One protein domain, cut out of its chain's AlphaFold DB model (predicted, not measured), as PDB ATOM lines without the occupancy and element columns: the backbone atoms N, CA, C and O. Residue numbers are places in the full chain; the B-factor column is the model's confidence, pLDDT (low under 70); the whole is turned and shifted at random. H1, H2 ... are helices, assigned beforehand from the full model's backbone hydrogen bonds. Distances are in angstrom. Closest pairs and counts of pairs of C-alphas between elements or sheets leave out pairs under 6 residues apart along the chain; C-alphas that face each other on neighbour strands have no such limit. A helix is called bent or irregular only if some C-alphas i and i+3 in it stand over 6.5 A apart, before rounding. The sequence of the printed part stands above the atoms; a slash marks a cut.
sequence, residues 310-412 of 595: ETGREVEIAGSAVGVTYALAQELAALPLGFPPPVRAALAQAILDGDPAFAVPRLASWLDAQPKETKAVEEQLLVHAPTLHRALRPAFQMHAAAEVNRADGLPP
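Overview. This is residues 310 to 412 of the 595 residues of the protein "J domain-containing protein" of Sandaracinus sp (UniProt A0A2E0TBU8). Picture a rod of helices in which the long helix H6 packs on H4 and on H5, the centres of the three making a triangle, while H3 packs on H4 away from H6. At one end of this group H2 packs on H3 and on the first residues of H6, set steeply to H6, and tiny H1 beyond H2 makes the rod longer still. The printed part has 103 residues, with six named helices in the order H1 H2 H3 H4 H5 H6 and no named strand; its class is all helix. The whole is only just loose, close to compact, with a radius of gyration of the C-alphas of 15.6 A, and the C-alphas span 59 by 24 by 18 A.

Along the chain. Start with the longest helix, H6, residues 386 to 407: find C-alpha 386 at (13.713, -7.040, -24.156) and go on to C-alpha 407 at (17.974, -8.489, 4.868), 29.4 A away. Near residue 393 you meet a kink of 51 degrees. Look next at H5, residues 371 to 384, which is 20.6 A long, and at H4, residues 356 to 369, which is 20.8 A long. H4, H5 and H6 are irregular: C-alphas 358 and 361 are 7.0 A apart in H4, C-alphas 372 and 375 are 7.2 A apart in H5, and C-alphas 391 and 394 are 7.5 A apart in H6. Before H4 you find H3, residues 341 to 352, 16.3 A long, and H2, residues 321 to 334, 20.1 A long. The four residues of H1, 314 to 317, begin at C-alpha 314 at (14.522, -12.490, -44.108).

Arrangement. From H6, look first to H4: the two touch, with 18 pairs of C-alphas within 8 A, and the closest are those of Ala 364 and Ala 395 at 5.0 A. H4 and H6 run the same way at a shallow tilt of 33 degrees, only just short of steep. H5 and H6 form a helical hairpin, opposite ways at a shallow tilt of 21 degrees; of H6, residues 388 to 396 alone touch H5, and the closest C-alphas are those of Leu 381 and His 389, 5.2 A apart. H4 and H5 are close but not clearly touching, with the C-alphas of Leu 367 and Thr 374 closest at 5.7 A. Step from H4 to H3 and you find another helical hairpin, at a shallow tilt of 18 degrees, closest at the C-alphas of Ala 350 and Pro 356, 4.7 A apart. H3 and H6 are only just apart, their closest C-alphas being 8.0 A from each other. H2 and H3 make a third helical hairpin at a shallow tilt of 11 degrees, with the C-alphas of Thr 325 and Ile 351 closest at 6.8 A. H2 also touches H6, at a steep tilt of 60 degrees: H2 touches it with residues 328 to 331 alone and H6 touches H2 with residues 386 to 388 alone, and the closest C-alphas are those of Leu 328 and Leu 388, 7.1 A apart. H1 touches no helix, but is near H2: the C-alphas of Ile 317 and Gly 323 are 4.8 A apart. Every O i to N i+4 pair is within hydrogen-bond range in H2 and H3, against 7 of 10 in H4, 8 of 10 in H5 and 15 of 18 in H6; H1 is too short for such a pair.

Size, cuts and confidence. The two C-alphas farthest apart are those of Thr 311 and Gly 409, at 59.5 A. The printed part runs from 310 to 412 with no cut. No link is long; the link from H2 to H3, of 6 residues, is short, and the others are tight. The mean pLDDT of the printed part is 95.5, and no printed residue is under 70.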
ATOM      1  N   GLU A 310      20.159  -9.083 -48.341       96.31
ATOM      2  CA  GLU A 310      20.632  -9.070 -49.733       96.31
ATOM      3  C   GLU A 310      19.908 -10.110 -50.599       96.31
ATOM      4  O   GLU A 310      19.554  -9.823 -51.740       96.31
ATOM      5  N   THR A 311      19.622 -11.293 -50.048       95.94
ATOM      6  CA  THR A 311      18.915 -12.369 -50.754       95.94
ATOM      7  C   THR A 311      17.393 -12.310 -50.601       95.94
ATOM      8  O   THR A 311      16.695 -13.152 -51.160       95.94
ATOM      9  N   GLY A 312      16.851 -11.382 -49.801       95.81
ATOM     10  CA  GLY A 312      15.415 -11.292 -49.498       95.81
ATOM     11  C   GLY A 312      14.851 -12.449 -48.656       95.81
ATOM     12  O   GLY A 312      13.635 -12.584 -48.521       95.81
ATOM     13  N   ARG A 313      15.717 -13.278 -48.058       95.81
ATOM     14  CA  ARG A 313      15.329 -14.479 -47.293       95.81
ATOM     15  C   ARG A 313      14.851 -14.172 -45.877       95.81
ATOM     16  O   ARG A 313      14.267 -15.035 -45.227       95.81
ATOM     17  N   GLU A 314      15.052 -12.947 -45.400       95.56
ATOM     18  CA  GLU A 314      14.522 -12.490 -44.108       95.56
ATOM     19  C   GLU A 314      12.986 -12.611 -44.039       95.56
ATOM     20  O   GLU A 314      12.434 -13.000 -43.011       95.56
ATOM     21  N   VAL A 315      12.292 -12.381 -45.160       93.31
ATOM     22  CA  VAL A 315      10.830 -12.529 -45.251       93.31
ATOM     23  C   VAL A 315      10.404 -14.001 -45.199       93.31
ATOM     24  O   VAL A 315       9.357 -14.314 -44.643       93.31
ATOM     25  N   GLU A 316      11.216 -14.916 -45.735       92.81
ATOM     26  CA  GLU A 316      10.914 -16.357 -45.757       92.81
ATOM     27  C   GLU A 316      10.928 -16.975 -44.358       92.81
ATOM     28  O   GLU A 316      10.164 -17.896 -44.073       92.81
ATOM     29  N   ILE A 317      11.809 -16.483 -43.485       96.25
ATOM     30  CA  ILE A 317      11.939 -17.001 -42.121       96.25
ATOM     31  C   ILE A 317      10.970 -16.329 -41.143       96.25
ATOM     32  O   ILE A 317      10.791 -16.839 -40.033       96.25
ATOM     33  N   ALA A 318      10.323 -15.226 -41.531       91.75
ATOM     34  CA  ALA A 318       9.364 -14.518 -40.695       91.75
ATOM     35  C   ALA A 318       8.198 -15.437 -40.283       91.75
ATOM     36  O   ALA A 318       7.588 -16.116 -41.106       91.75
ATOM     37  N   GLY A 319       7.894 -15.488 -38.983       87.00
ATOM     38  CA  GLY A 319       6.829 -16.345 -38.441       87.00
ATOM     39  C   GLY A 319       7.169 -17.839 -38.330       87.00
ATOM     40  O   GLY A 319       6.319 -18.616 -37.901       87.00
ATOM     41  N   SER A 320       8.391 -18.251 -38.680       93.62
ATOM     42  CA  SER A 320       8.884 -19.617 -38.457       93.62
ATOM     43  C   SER A 320       9.651 -19.740 -37.133       93.62
ATOM     44  O   SER A 320      10.116 -18.745 -36.577       93.62
ATOM     45  N   ALA A 321       9.873 -20.972 -36.657       93.69
ATOM     46  CA  ALA A 321      10.753 -21.233 -35.511       93.69
ATOM     47  C   ALA A 321      12.198 -20.733 -35.745       93.69
ATOM     48  O   ALA A 321      12.857 -20.243 -34.826       93.69
ATOM     49  N   VAL A 322      12.675 -20.784 -36.996       96.38
ATOM     50  CA  VAL A 322      13.979 -20.221 -37.384       96.38
ATOM     51  C   VAL A 322      13.968 -18.698 -37.264       96.38
ATOM     52  O   VAL A 322      14.944 -18.129 -36.789       96.38
ATOM     53  N   GLY A 323      12.860 -18.039 -37.616       96.31
ATOM     54  CA  GLY A 323      12.679 -16.596 -37.430       96.31
ATOM     55  C   GLY A 323      12.691 -16.174 -35.960       96.31
ATOM     56  O   GLY A 323      13.302 -15.166 -35.621       96.31
ATOM     57  N   VAL A 324      12.089 -16.973 -35.071       95.75
ATOM     58  CA  VAL A 324      12.180 -16.751 -33.614       95.75
ATOM     59  C   VAL A 324      13.631 -16.880 -33.142       95.75
ATOM     60  O   VAL A 324      14.127 -16.005 -32.438       95.75
ATOM     61  N   THR A 325      14.339 -17.926 -33.580       97.31
ATOM     62  CA  THR A 325      15.762 -18.126 -33.247       97.31
ATOM     63  C   THR A 325      16.624 -16.967 -33.756       97.31
ATOM     64  O   THR A 325      17.490 -16.484 -33.033       97.31
ATOM     65  N   TYR A 326      16.362 -16.488 -34.977       98.00
ATOM     66  CA  TYR A 326      17.026 -15.327 -35.572       98.00
ATOM     67  C   TYR A 326      16.821 -14.067 -34.722       98.00
ATOM     68  O   TYR A 326      17.799 -13.422 -34.355       98.00
ATOM     69  N   ALA A 327      15.580 -13.762 -34.333       97.44
ATOM     70  CA  ALA A 327      15.271 -12.597 -33.503       97.44
ATOM     71  C   ALA A 327      15.953 -12.657 -32.121       97.44
ATOM     72  O   ALA A 327      16.509 -11.664 -31.652       97.44
ATOM     73  N   LEU A 328      15.978 -13.831 -31.483       97.94
ATOM     74  CA  LEU A 328      16.658 -14.018 -30.196       97.94
ATOM     75  C   LEU A 328      18.187 -13.920 -30.327       97.94
ATOM     76  O   LEU A 328      18.842 -13.324 -29.471       97.94
ATOM     77  N   ALA A 329      18.765 -14.465 -31.402       98.12
ATOM     78  CA  ALA A 329      20.188 -14.318 -31.701       98.12
ATOM     79  C   ALA A 329      20.565 -12.851 -31.973       98.12
ATOM     80  O   ALA A 329      21.635 -12.411 -31.554       98.12
ATOM     81  N   GLN A 330      19.671 -12.080 -32.601       98.44
ATOM     82  CA  GLN A 330      19.841 -10.647 -32.824       98.44
ATOM     83  C   GLN A 330      19.859  -9.856 -31.510       98.44
ATOM     84  O   GLN A 330      20.772  -9.056 -31.305       98.44
ATOM     85  N   GLU A 331      18.911 -10.103 -30.600       98.50
ATOM     86  CA  GLU A 331      18.916  -9.499 -29.259       98.50
ATOM     87  C   GLU A 331      20.191  -9.865 -28.480       98.50
ATOM     88  O   GLU A 331      20.840  -9.006 -27.879       98.50
ATOM     89  N   LEU A 332      20.619 -11.131 -28.548       98.38
ATOM     90  CA  LEU A 332      21.863 -11.573 -27.922       98.38
ATOM     91  C   LEU A 332      23.087 -10.845 -28.509       98.38
ATOM     92  O   LEU A 332      23.974 -10.425 -27.762       98.38
ATOM     93  N   ALA A 333      23.149 -10.670 -29.831       98.12
ATOM     94  CA  ALA A 333      24.230  -9.954 -30.508       98.12
ATOM     95  C   ALA A 333      24.250  -8.449 -30.171       98.12
ATOM     96  O   ALA A 333      25.333  -7.852 -30.122       98.12
ATOM     97  N   ALA A 334      23.087  -7.852 -29.884       98.19
ATOM     98  CA  ALA A 334      22.937  -6.445 -29.513       98.19
ATOM     99  C   ALA A 334      23.470  -6.112 -28.106       98.19
ATOM    100  O   ALA A 334      23.842  -4.966 -27.850       98.19
ATOM    101  N   LEU A 335      23.570  -7.097 -27.203       98.38
ATOM    102  CA  LEU A 335      24.131  -6.891 -25.862       98.38
ATOM    103  C   LEU A 335      25.579  -6.372 -25.925       98.38
ATOM    104  O   LEU A 335      26.356  -6.920 -26.715       98.38
ATOM    105  N   PRO A 336      26.001  -5.423 -25.062       98.19
ATOM    106  CA  PRO A 336      27.360  -4.868 -25.037       98.19
ATOM    107  C   PRO A 336      28.465  -5.933 -24.972       98.19
ATOM    108  O   PRO A 336      28.284  -6.987 -24.366       98.19
ATOM    109  N   LEU A 337      29.647  -5.665 -25.546       97.50
ATOM    110  CA  LEU A 337      30.761  -6.635 -25.510       97.50
ATOM    111  C   LEU A 337      31.234  -6.939 -24.080       97.50
ATOM    112  O   LEU A 337      31.680  -8.048 -23.820       97.50
ATOM    113  N   GLY A 338      31.086  -5.980 -23.159       97.12
ATOM    114  CA  GLY A 338      31.365  -6.159 -21.731       97.12
ATOM    115  C   GLY A 338      30.247  -6.840 -20.930       97.12
ATOM    116  O   GLY A 338      30.371  -6.940 -19.715       97.12
ATOM    117  N   PHE A 339      29.153  -7.273 -21.569       98.31
ATOM    118  CA  PHE A 339      28.092  -8.031 -20.897       98.31
ATOM    119  C   PHE A 339      28.662  -9.352 -20.345       98.31
ATOM    120  O   PHE A 339      29.393 -10.019 -21.088       98.31
ATOM    121  N   PRO A 340      28.327  -9.771 -19.106       98.12
ATOM    122  CA  PRO A 340      28.958 -10.920 -18.455       98.12
ATOM    123  C   PRO A 340      28.976 -12.190 -19.328       98.12
ATOM    124  O   PRO A 340      27.904 -12.720 -19.657       98.12
ATOM    125  N   PRO A 341      30.167 -12.718 -19.692       97.75
ATOM    126  CA  PRO A 341      30.283 -13.876 -20.580       97.75
ATOM    127  C   PRO A 341      29.517 -15.121 -20.103       97.75
ATOM    128  O   PRO A 341      28.804 -15.699 -20.927       97.75
ATOM    129  N   PRO A 342      29.515 -15.487 -18.800       97.31
ATOM    130  CA  PRO A 342      28.755 -16.646 -18.324       97.31
ATOM    131  C   PRO A 342      27.242 -16.519 -18.547       97.31
ATOM    132  O   PRO A 342      26.573 -17.498 -18.889       97.31
ATOM    133  N   VAL A 343      26.691 -15.309 -18.392       97.81
ATOM    134  CA  VAL A 343      25.260 -15.044 -18.614       97.81
ATOM    135  C   VAL A 343      24.935 -15.123 -20.102       97.81
ATOM    136  O   VAL A 343      23.961 -15.769 -20.490       97.81
ATOM    137  N   ARG A 344      25.783 -14.531 -20.954       98.19
ATOM    138  CA  ARG A 344      25.658 -14.628 -22.415       98.19
ATOM    139  C   ARG A 344      25.713 -16.081 -22.886       98.19
ATOM    140  O   ARG A 344      24.898 -16.475 -23.716       98.19
ATOM    141  N   ALA A 345      26.628 -16.881 -22.340       97.88
ATOM    142  CA  ALA A 345      26.764 -18.289 -22.687       97.88
ATOM    143  C   ALA A 345      25.547 -19.119 -22.251       97.88
ATOM    144  O   ALA A 345      25.081 -19.976 -23.006       97.88
ATOM    145  N   ALA A 346      24.988 -18.841 -21.066       97.56
ATOM    146  CA  ALA A 346      23.752 -19.469 -20.602       97.56
ATOM    147  C   ALA A 346      22.555 -19.128 -21.504       97.56
ATOM    148  O   ALA A 346      21.789 -20.023 -21.857       97.56
ATOM    149  N   LEU A 347      22.430 -17.865 -21.919       98.25
ATOM    150  CA  LEU A 347      21.411 -17.416 -22.870       98.25
ATOM    151  C   LEU A 347      21.567 -18.083 -24.240       98.25
ATOM    152  O   LEU A 347      20.596 -18.610 -24.774       98.25
ATOM    153  N   ALA A 348      22.785 -18.114 -24.785       98.12
ATOM    154  CA  ALA A 348      23.070 -18.765 -26.060       98.12
ATOM    155  C   ALA A 348      22.689 -20.253 -26.037       98.12
ATOM    156  O   ALA A 348      22.058 -20.743 -26.970       98.12
ATOM    157  N   GLN A 349      23.025 -20.956 -24.948       97.75
ATOM    158  CA  GLN A 349      22.637 -22.352 -24.754       97.75
ATOM    159  C   GLN A 349      21.113 -22.518 -24.684       97.75
ATOM    160  O   GLN A 349      20.577 -23.384 -25.361       97.75
ATOM    161  N   ALA A 350      20.408 -21.671 -23.932       97.12
ATOM    162  CA  ALA A 350      18.952 -21.750 -23.823       97.12
ATOM    163  C   ALA A 350      18.240 -21.494 -25.167       97.12
ATOM    164  O   ALA A 350      17.256 -22.158 -25.481       97.12
ATOM    165  N   ILE A 351      18.770 -20.586 -25.999       97.56
ATOM    166  CA  ILE A 351      18.268 -20.369 -27.366       97.56
ATOM    167  C   ILE A 351      18.516 -21.609 -28.241       97.56
ATOM    168  O   ILE A 351      17.616 -22.012 -28.974       97.56
ATOM    169  N   LEU A 352      19.697 -22.238 -28.150       96.06
ATOM    170  CA  LEU A 352      19.998 -23.496 -28.856       96.06
ATOM    171  C   LEU A 352      19.072 -24.644 -28.429       96.06
ATOM    172  O   LEU A 352      18.676 -25.452 -29.265       96.06
ATOM    173  N   ASP A 353      18.699 -24.686 -27.152       94.62
ATOM    174  CA  ASP A 353      17.759 -25.665 -26.597       94.62
ATOM    175  C   ASP A 353      16.287 -25.348 -26.949       94.62
ATOM    176  O   ASP A 353      15.391 -26.137 -26.646       94.62
ATOM    177  N   GLY A 354      16.030 -24.216 -27.613       93.06
ATOM    178  CA  GLY A 354      14.720 -23.817 -28.133       93.06
ATOM    179  C   GLY A 354      13.841 -23.014 -27.170       93.06
ATOM    180  O   GLY A 354      12.751 -22.604 -27.568       93.06
ATOM    181  N   ASP A 355      14.292 -22.750 -25.939       93.38
ATOM    182  CA  ASP A 355      13.554 -21.952 -24.953       93.38
ATOM    183  C   ASP A 355      14.504 -21.115 -24.066       93.38
ATOM    184  O   ASP A 355      15.195 -21.665 -23.202       93.38
ATOM    185  N   PRO A 356      14.510 -19.771 -24.196       93.50
ATOM    186  CA  PRO A 356      15.296 -18.881 -23.342       93.50
ATOM    187  C   PRO A 356      15.034 -19.040 -21.837       93.50
ATOM    188  O   PRO A 356      15.917 -18.739 -21.030       93.50
ATOM    189  N   ALA A 357      13.859 -19.530 -21.429       92.44
ATOM    190  CA  ALA A 357      13.545 -19.770 -20.023       92.44
ATOM    191  C   ALA A 357      14.453 -20.841 -19.391       92.44
ATOM    192  O   ALA A 357      14.660 -20.832 -18.175       92.44
ATOM    193  N   PHE A 358      15.080 -21.715 -20.188       94.62
ATOM    194  CA  PHE A 358      16.055 -22.688 -19.688       94.62
ATOM    195  C   PHE A 358      17.329 -22.046 -19.120       94.62
ATOM    196  O   PHE A 358      18.056 -22.694 -18.363       94.62
ATOM    197  N   ALA A 359      17.581 -20.759 -19.382       95.75
ATOM    198  CA  ALA A 359      18.670 -20.022 -18.744       95.75
ATOM    199  C   ALA A 359      18.355 -19.583 -17.301       95.75
ATOM    200  O   ALA A 359      19.293 -19.276 -16.561       95.75
ATOM    201  N   VAL A 360      17.087 -19.590 -16.859       95.94
ATOM    202  CA  VAL A 360      16.669 -19.100 -15.527       95.94
ATOM    203  C   VAL A 360      17.474 -19.722 -14.378       95.94
ATOM    204  O   VAL A 360      17.978 -18.958 -13.554       95.94
ATOM    205  N   PRO A 361      17.681 -21.056 -14.299       93.94
ATOM    206  CA  PRO A 361      18.416 -21.636 -13.179       93.94
ATOM    207  C   PRO A 361      19.888 -21.218 -13.131       93.94
ATOM    208  O   PRO A 361      20.424 -20.945 -12.057       93.94
ATOM    209  N   ARG A 362      20.537 -21.145 -14.300       94.81
ATOM    210  CA  ARG A 362      21.942 -20.733 -14.408       94.81
ATOM    211  C   ARG A 362      22.104 -19.253 -14.083       94.81
ATOM    212  O   ARG A 362      23.018 -18.900 -13.345       94.81
ATOM    213  N   LEU A 363      21.195 -18.413 -14.577       96.19
ATOM    214  CA  LEU A 363      21.187 -16.988 -14.274       96.19
ATOM    215  C   LEU A 363      20.956 -16.740 -12.781       96.19
ATOM    216  O   LEU A 363      21.738 -16.018 -12.182       96.19
ATOM    217  N   ALA A 364      19.960 -17.376 -12.159       94.38
ATOM    218  CA  ALA A 364      19.702 -17.224 -10.726       94.38
ATOM    219  C   ALA A 364      20.943 -17.572  -9.879       94.38
ATOM    220  O   ALA A 364      21.326 -16.807  -8.997       94.38
ATOM    221  N   SER A 365      21.627 -18.676 -10.209       93.56
ATOM    222  CA  SER A 365      22.879 -19.052  -9.542       93.56
ATOM    223  C   SER A 365      23.998 -18.024  -9.740       93.56
ATOM    224  O   SER A 365      24.806 -17.833  -8.833       93.56
ATOM    225  N   TRP A 366      24.083 -17.396 -10.914       97.00
ATOM    226  CA  TRP A 366      25.079 -16.362 -11.193       97.00
ATOM    227  C   TRP A 366      24.762 -15.053 -10.456       97.00
ATOM    228  O   TRP A 366      25.659 -14.473  -9.850       97.00
ATOM    229  N   LEU A 367      23.490 -14.633 -10.429       96.44
ATOM    230  CA  LEU A 367      23.026 -13.441  -9.706       96.44
ATOM    231  C   LEU A 367      23.315 -13.550  -8.204       96.44
ATOM    232  O   LEU A 367      23.814 -12.608  -7.597       96.44
ATOM    233  N   ASP A 368      23.086 -14.725  -7.610       94.31
ATOM    234  CA  ASP A 368      23.422 -14.980  -6.206       94.31
ATOM    235  C   ASP A 368      24.927 -14.867  -5.920       94.31
ATOM    236  O   ASP A 368      25.319 -14.433  -4.833       94.31
ATOM    237  N   ALA A 369      25.775 -15.228  -6.886       96.19
ATOM    238  CA  ALA A 369      27.225 -15.104  -6.770       96.19
ATOM    239  C   ALA A 369      27.729 -13.670  -7.021       96.19
ATOM    240  O   ALA A 369      28.780 -13.301  -6.494       96.19
ATOM    241  N   GLN A 370      27.001 -12.867  -7.806       97.31
ATOM    242  CA  GLN A 370      27.402 -11.525  -8.253       97.31
ATOM    243  C   GLN A 370      26.312 -10.460  -8.011       97.31
ATOM    244  O   GLN A 370      25.921  -9.747  -8.940       97.31
ATOM    245  N   PRO A 371      25.849 -10.252  -6.762       95.38
ATOM    246  CA  PRO A 371      24.709  -9.371  -6.474       95.38
ATOM    247  C   PRO A 371      24.937  -7.912  -6.901       95.38
ATOM    248  O   PRO A 371      24.004  -7.198  -7.262       95.38
ATOM    249  N   LYS A 372      26.197  -7.454  -6.915       96.25
ATOM    250  CA  LYS A 372      26.558  -6.088  -7.338       96.25
ATOM    251  C   LYS A 372      26.334  -5.843  -8.831       96.25
ATOM    252  O   LYS A 372      26.158  -4.694  -9.224       96.25
ATOM    253  N   GLU A 373      26.365  -6.893  -9.646       96.94
ATOM    254  CA  GLU A 373      26.212  -6.801 -11.100       96.94
ATOM    255  C   GLU A 373      24.762  -7.022 -11.553       96.94
ATOM    256  O   GLU A 373      24.415  -6.637 -12.669       96.94
ATOM    257  N   THR A 374      23.894  -7.560 -10.683       96.50
ATOM    258  CA  THR A 374      22.491  -7.893 -10.987       96.50
ATOM    259  C   THR A 374      21.746  -6.756 -11.678       96.50
ATOM    260  O   THR A 374      21.215  -6.944 -12.772       96.50
ATOM    261  N   LYS A 375      21.749  -5.558 -11.078       96.50
ATOM    262  CA  LYS A 375      21.019  -4.400 -11.613       96.50
ATOM    263  C   LYS A 375      21.525  -3.987 -12.998       96.50
ATOM    264  O   LYS A 375      20.725  -3.659 -13.867       96.50
ATOM    265  N   ALA A 376      22.841  -4.025 -13.211       97.50
ATOM    266  CA  ALA A 376      23.444  -3.662 -14.491       97.50
ATOM    267  C   ALA A 376      23.098  -4.682 -15.588       97.50
ATOM    268  O   ALA A 376      22.813  -4.292 -16.719       97.50
ATOM    269  N   VAL A 377      23.083  -5.979 -15.259       97.75
ATOM    270  CA  VAL A 377      22.676  -7.043 -16.190       97.75
ATOM    271  C   VAL A 377      21.199  -6.932 -16.553       97.75
ATOM    272  O   VAL A 377      20.860  -7.026 -17.731       97.75
ATOM    273  N   GLU A 378      20.330  -6.718 -15.563       98.00
ATOM    274  CA  GLU A 378      18.893  -6.534 -15.781       98.00
ATOM    275  C   GLU A 378      18.620  -5.324 -16.683       98.00
ATOM    276  O   GLU A 378      17.909  -5.451 -17.677       98.00
ATOM    277  N   GLU A 379      19.258  -4.182 -16.405       98.06
ATOM    278  CA  GLU A 379      19.138  -2.963 -17.212       98.06
ATOM    279  C   GLU A 379      19.636  -3.175 -18.649       98.06
ATOM    280  O   GLU A 379      18.951  -2.811 -19.604       98.06
ATOM    281  N   GLN A 380      20.788  -3.829 -18.834       98.19
ATOM    282  CA  GLN A 380      21.312  -4.123 -20.172       98.19
ATOM    283  C   GLN A 380      20.402  -5.071 -20.960       98.19
ATOM    284  O   GLN A 380      20.195  -4.855 -22.155       98.19
ATOM    285  N   LEU A 381      19.833  -6.094 -20.315       97.94
ATOM    286  CA  LEU A 381      18.853  -6.974 -20.954       97.94
ATOM    287  C   LEU A 381      17.572  -6.211 -21.297       97.94
ATOM    288  O   LEU A 381      17.064  -6.357 -22.402       97.94
ATOM    289  N   LEU A 382      17.070  -5.366 -20.398       97.31
ATOM    290  CA  LEU A 382      15.869  -4.569 -20.641       97.31
ATOM    291  C   LEU A 382      16.029  -3.641 -21.856       97.31
ATOM    292  O   LEU A 382      15.101  -3.521 -22.653       97.31
ATOM    293  N   VAL A 383      17.198  -3.007 -22.001       97.81
ATOM    294  CA  VAL A 383      17.490  -2.055 -23.084       97.81
ATOM    295  C   VAL A 383      17.790  -2.756 -24.410       97.81
ATOM    296  O   VAL A 383      17.276  -2.346 -25.448       97.81
ATOM    297  N   HIS A 384      18.642  -3.784 -24.404       97.88
ATOM    298  CA  HIS A 384      19.187  -4.367 -25.638       97.88
ATOM    299  C   HIS A 384      18.529  -5.683 -26.058       97.88
ATOM    300  O   HIS A 384      18.646  -6.073 -27.219       97.88
ATOM    301  N   ALA A 385      17.871  -6.379 -25.132       98.00
ATOM    302  CA  ALA A 385      17.323  -7.713 -25.345       98.00
ATOM    303  C   ALA A 385      15.981  -7.905 -24.606       98.00
ATOM    304  O   ALA A 385      15.870  -8.749 -23.708       98.00
ATOM    305  N   PRO A 386      14.954  -7.095 -24.926       97.56
ATOM    306  CA  PRO A 386      13.713  -7.040 -24.156       97.56
ATOM    307  C   PRO A 386      12.943  -8.369 -24.145       97.56
ATOM    308  O   PRO A 386      12.278  -8.684 -23.150       97.56
ATOM    309  N   THR A 387      13.031  -9.174 -25.208       96.44
ATOM    310  CA  THR A 387      12.404 -10.501 -25.251       96.44
ATOM    311  C   THR A 387      13.129 -11.466 -24.318       96.44
ATOM    312  O   THR A 387      12.477 -12.139 -23.513       96.44
ATOM    313  N   LEU A 388      14.467 -11.484 -24.352       97.56
ATOM    314  CA  LEU A 388      15.269 -12.278 -23.414       97.56
ATOM    315  C   LEU A 388      15.042 -11.828 -21.964       97.56
ATOM    316  O   LEU A 388      14.829 -12.670 -21.092       97.56
ATOM    317  N   HIS A 389      14.989 -10.521 -21.699       97.75
ATOM    318  CA  HIS A 389      14.664  -9.973 -20.382       97.75
ATOM    319  C   HIS A 389      13.315 -10.497 -19.866       97.75
ATOM    320  O   HIS A 389      13.218 -10.996 -18.744       97.75
ATOM    321  N   ARG A 390      12.267 -10.449 -20.700       96.19
ATOM    322  CA  ARG A 390      10.933 -10.944 -20.334       96.19
ATOM    323  C   ARG A 390      10.950 -12.434 -19.986       96.19
ATOM    324  O   ARG A 390      10.304 -12.821 -19.011       96.19
ATOM    325  N   ALA A 391      11.679 -13.245 -20.754       94.12
ATOM    326  CA  ALA A 391      11.832 -14.676 -20.491       94.12
ATOM    327  C   ALA A 391      12.596 -14.956 -19.184       94.12
ATOM    328  O   ALA A 391      12.290 -15.916 -18.480       94.12
ATOM    329  N   LEU A 392      13.550 -14.091 -18.830       96.94
ATOM    330  CA  LEU A 392      14.400 -14.220 -17.644       96.94
ATOM    331  C   LEU A 392      13.853 -13.555 -16.377       96.94
ATOM    332  O   LEU A 392      14.399 -13.784 -15.299       96.94
ATOM    333  N   ARG A 393      12.767 -12.779 -16.465       96.50
ATOM    334  CA  ARG A 393      12.124 -12.108 -15.322       96.50
ATOM    335  C   ARG A 393      11.954 -12.996 -14.072       96.50
ATOM    336  O   ARG A 393      12.205 -12.488 -12.980       96.50
ATOM    337  N   PRO A 394      11.596 -14.296 -14.171       95.38
ATOM    338  CA  PRO A 394      11.538 -15.165 -12.996       95.38
ATOM    339  C   PRO A 394      12.865 -15.261 -12.225       95.38
ATOM    340  O   PRO A 394      12.844 -15.273 -10.999       95.38
ATOM    341  N   ALA A 395      14.017 -15.274 -12.909       93.50
ATOM    342  CA  ALA A 395      15.329 -15.334 -12.257       93.50
ATOM    343  C   ALA A 395      15.600 -14.083 -11.404       93.50
ATOM    344  O   ALA A 395      16.032 -14.200 -10.256       93.50
ATOM    345  N   PHE A 396      15.289 -12.897 -11.935       96.56
ATOM    346  CA  PHE A 396      15.441 -11.628 -11.216       96.56
ATOM    347  C   PHE A 396      14.494 -11.532 -10.016       96.56
ATOM    348  O   PHE A 396      14.911 -11.143  -8.927       96.56
ATOM    349  N   GLN A 397      13.242 -11.974 -10.171       94.56
ATOM    350  CA  GLN A 397      12.267 -12.019  -9.074       94.56
ATOM    351  C   GLN A 397      12.699 -12.970  -7.951       94.56
ATOM    352  O   GLN A 397      12.585 -12.624  -6.776       94.56
ATOM    353  N   MET A 398      13.223 -14.150  -8.303       90.94
ATOM    354  CA  MET A 398      13.757 -15.107  -7.330       90.94
ATOM    355  C   MET A 398      14.927 -14.513  -6.541       90.94
ATOM    356  O   MET A 398      14.966 -14.646  -5.318       90.94
ATOM    357  N   HIS A 399      15.851 -13.833  -7.222       93.00
ATOM    358  CA  HIS A 399      16.988 -13.189  -6.572       93.00
ATOM    359  C   HIS A 399      16.548 -12.035  -5.660       93.00
ATOM    360  O   HIS A 399      16.936 -12.009  -4.494       93.00
ATOM    361  N   ALA A 400      15.668 -11.146  -6.131       93.94
ATOM    362  CA  ALA A 400      15.136 -10.042  -5.329       93.94
ATOM    363  C   ALA A 400      14.425 -10.541  -4.057       93.94
ATOM    364  O   ALA A 400      14.654 -10.020  -2.966       93.94
ATOM    365  N   ALA A 401      13.619 -11.604  -4.161       92.38
ATOM    366  CA  ALA A 401      12.993 -12.231  -2.998       92.38
ATOM    367  C   ALA A 401      14.031 -12.830  -2.028       92.38
ATOM    368  O   ALA A 401      13.861 -12.761  -0.810       92.38
ATOM    369  N   ALA A 402      15.119 -13.412  -2.541       91.25
ATOM    370  CA  ALA A 402      16.204 -13.930  -1.711       91.25
ATOM    371  C   ALA A 402      16.981 -12.812  -0.993       91.25
ATOM    372  O   ALA A 402      17.382 -13.002   0.155       91.25
ATOM    373  N   GLU A 403      17.173 -11.652  -1.628       91.81
ATOM    374  CA  GLU A 403      17.809 -10.489  -0.997       91.81
ATOM    375  C   GLU A 403      16.974  -9.919   0.152       91.81
ATOM    376  O   GLU A 403      17.526  -9.676   1.225       91.81
ATOM    377  N   VAL A 404      15.656  -9.782  -0.029       93.06
ATOM    378  CA  VAL A 404      14.743  -9.319   1.033       93.06
ATOM    379  C   VAL A 404      14.788 -10.264   2.236       93.06
ATOM    380  O   VAL A 404      15.028  -9.825   3.356       93.06
ATOM    381  N   ASN A 405      14.696 -11.579   2.007       90.81
ATOM    382  CA  ASN A 405      14.792 -12.561   3.093       90.81
ATOM    383  C   ASN A 405      16.143 -12.503   3.828       90.81
ATOM    384  O   ASN A 405      16.182 -12.622   5.052       90.81
ATOM    385  N   ARG A 406      17.253 -12.286   3.103       91.69
ATOM    386  CA  ARG A 406      18.583 -12.101   3.711       91.69
ATOM    387  C   ARG A 406      18.657 -10.829   4.557       91.69
ATOM    388  O   ARG A 406      19.291 -10.861   5.608       91.69
ATOM    389  N   ALA A 407      18.030  -9.741   4.115       92.38
ATOM    390  CA  ALA A 407      17.974  -8.489   4.868       92.38
ATOM    391  C   ALA A 407      17.149  -8.630   6.160       92.38
ATOM    392  O   ALA A 407      17.550  -8.103   7.195       92.38
ATOM    393  N   ASP A 408      16.069  -9.412   6.118       94.25
ATOM    394  CA  ASP A 408      15.171  -9.644   7.258       94.25
ATOM    395  C   ASP A 408      15.647 -10.761   8.212       94.25
ATOM    396  O   ASP A 408      14.980 -11.073   9.200       94.25
ATOM    397  N   GLY A 409      16.794 -11.394   7.936       93.81
ATOM    398  CA  GLY A 409      17.299 -12.525   8.722       93.81
ATOM    399  C   GLY A 409      16.428 -13.785   8.630       93.81
ATOM    400  O   GLY A 409      16.550 -14.685   9.463       93.81
ATOM    401  N   LEU A 410      15.548 -13.859   7.629       91.06
ATOM    402  CA  LEU A 410      14.698 -15.013   7.384       91.06
ATOM    403  C   LEU A 410      15.507 -16.129   6.703       91.06
ATOM    404  O   LEU A 410      16.361 -15.857   5.851       91.06
ATOM    405  N   PRO A 411      15.257 -17.406   7.047       84.25
ATOM    406  CA  PRO A 411      15.854 -18.515   6.320       84.25
ATOM    407  C   PRO A 411      15.436 -18.446   4.841       84.25
ATOM    408  O   PRO A 411      14.310 -18.041   4.541       84.25
ATOM    409  N   PRO A 412      16.315 -18.838   3.901       77.44
ATOM    410  CA  PRO A 412      15.981 -18.816   2.484       77.44
ATOM    411  C   PRO A 412      14.731 -19.672   2.230       77.44
ATOM    412  O   PRO A 412      14.599 -20.742   2.838       77.44
TER     413      PRO A 412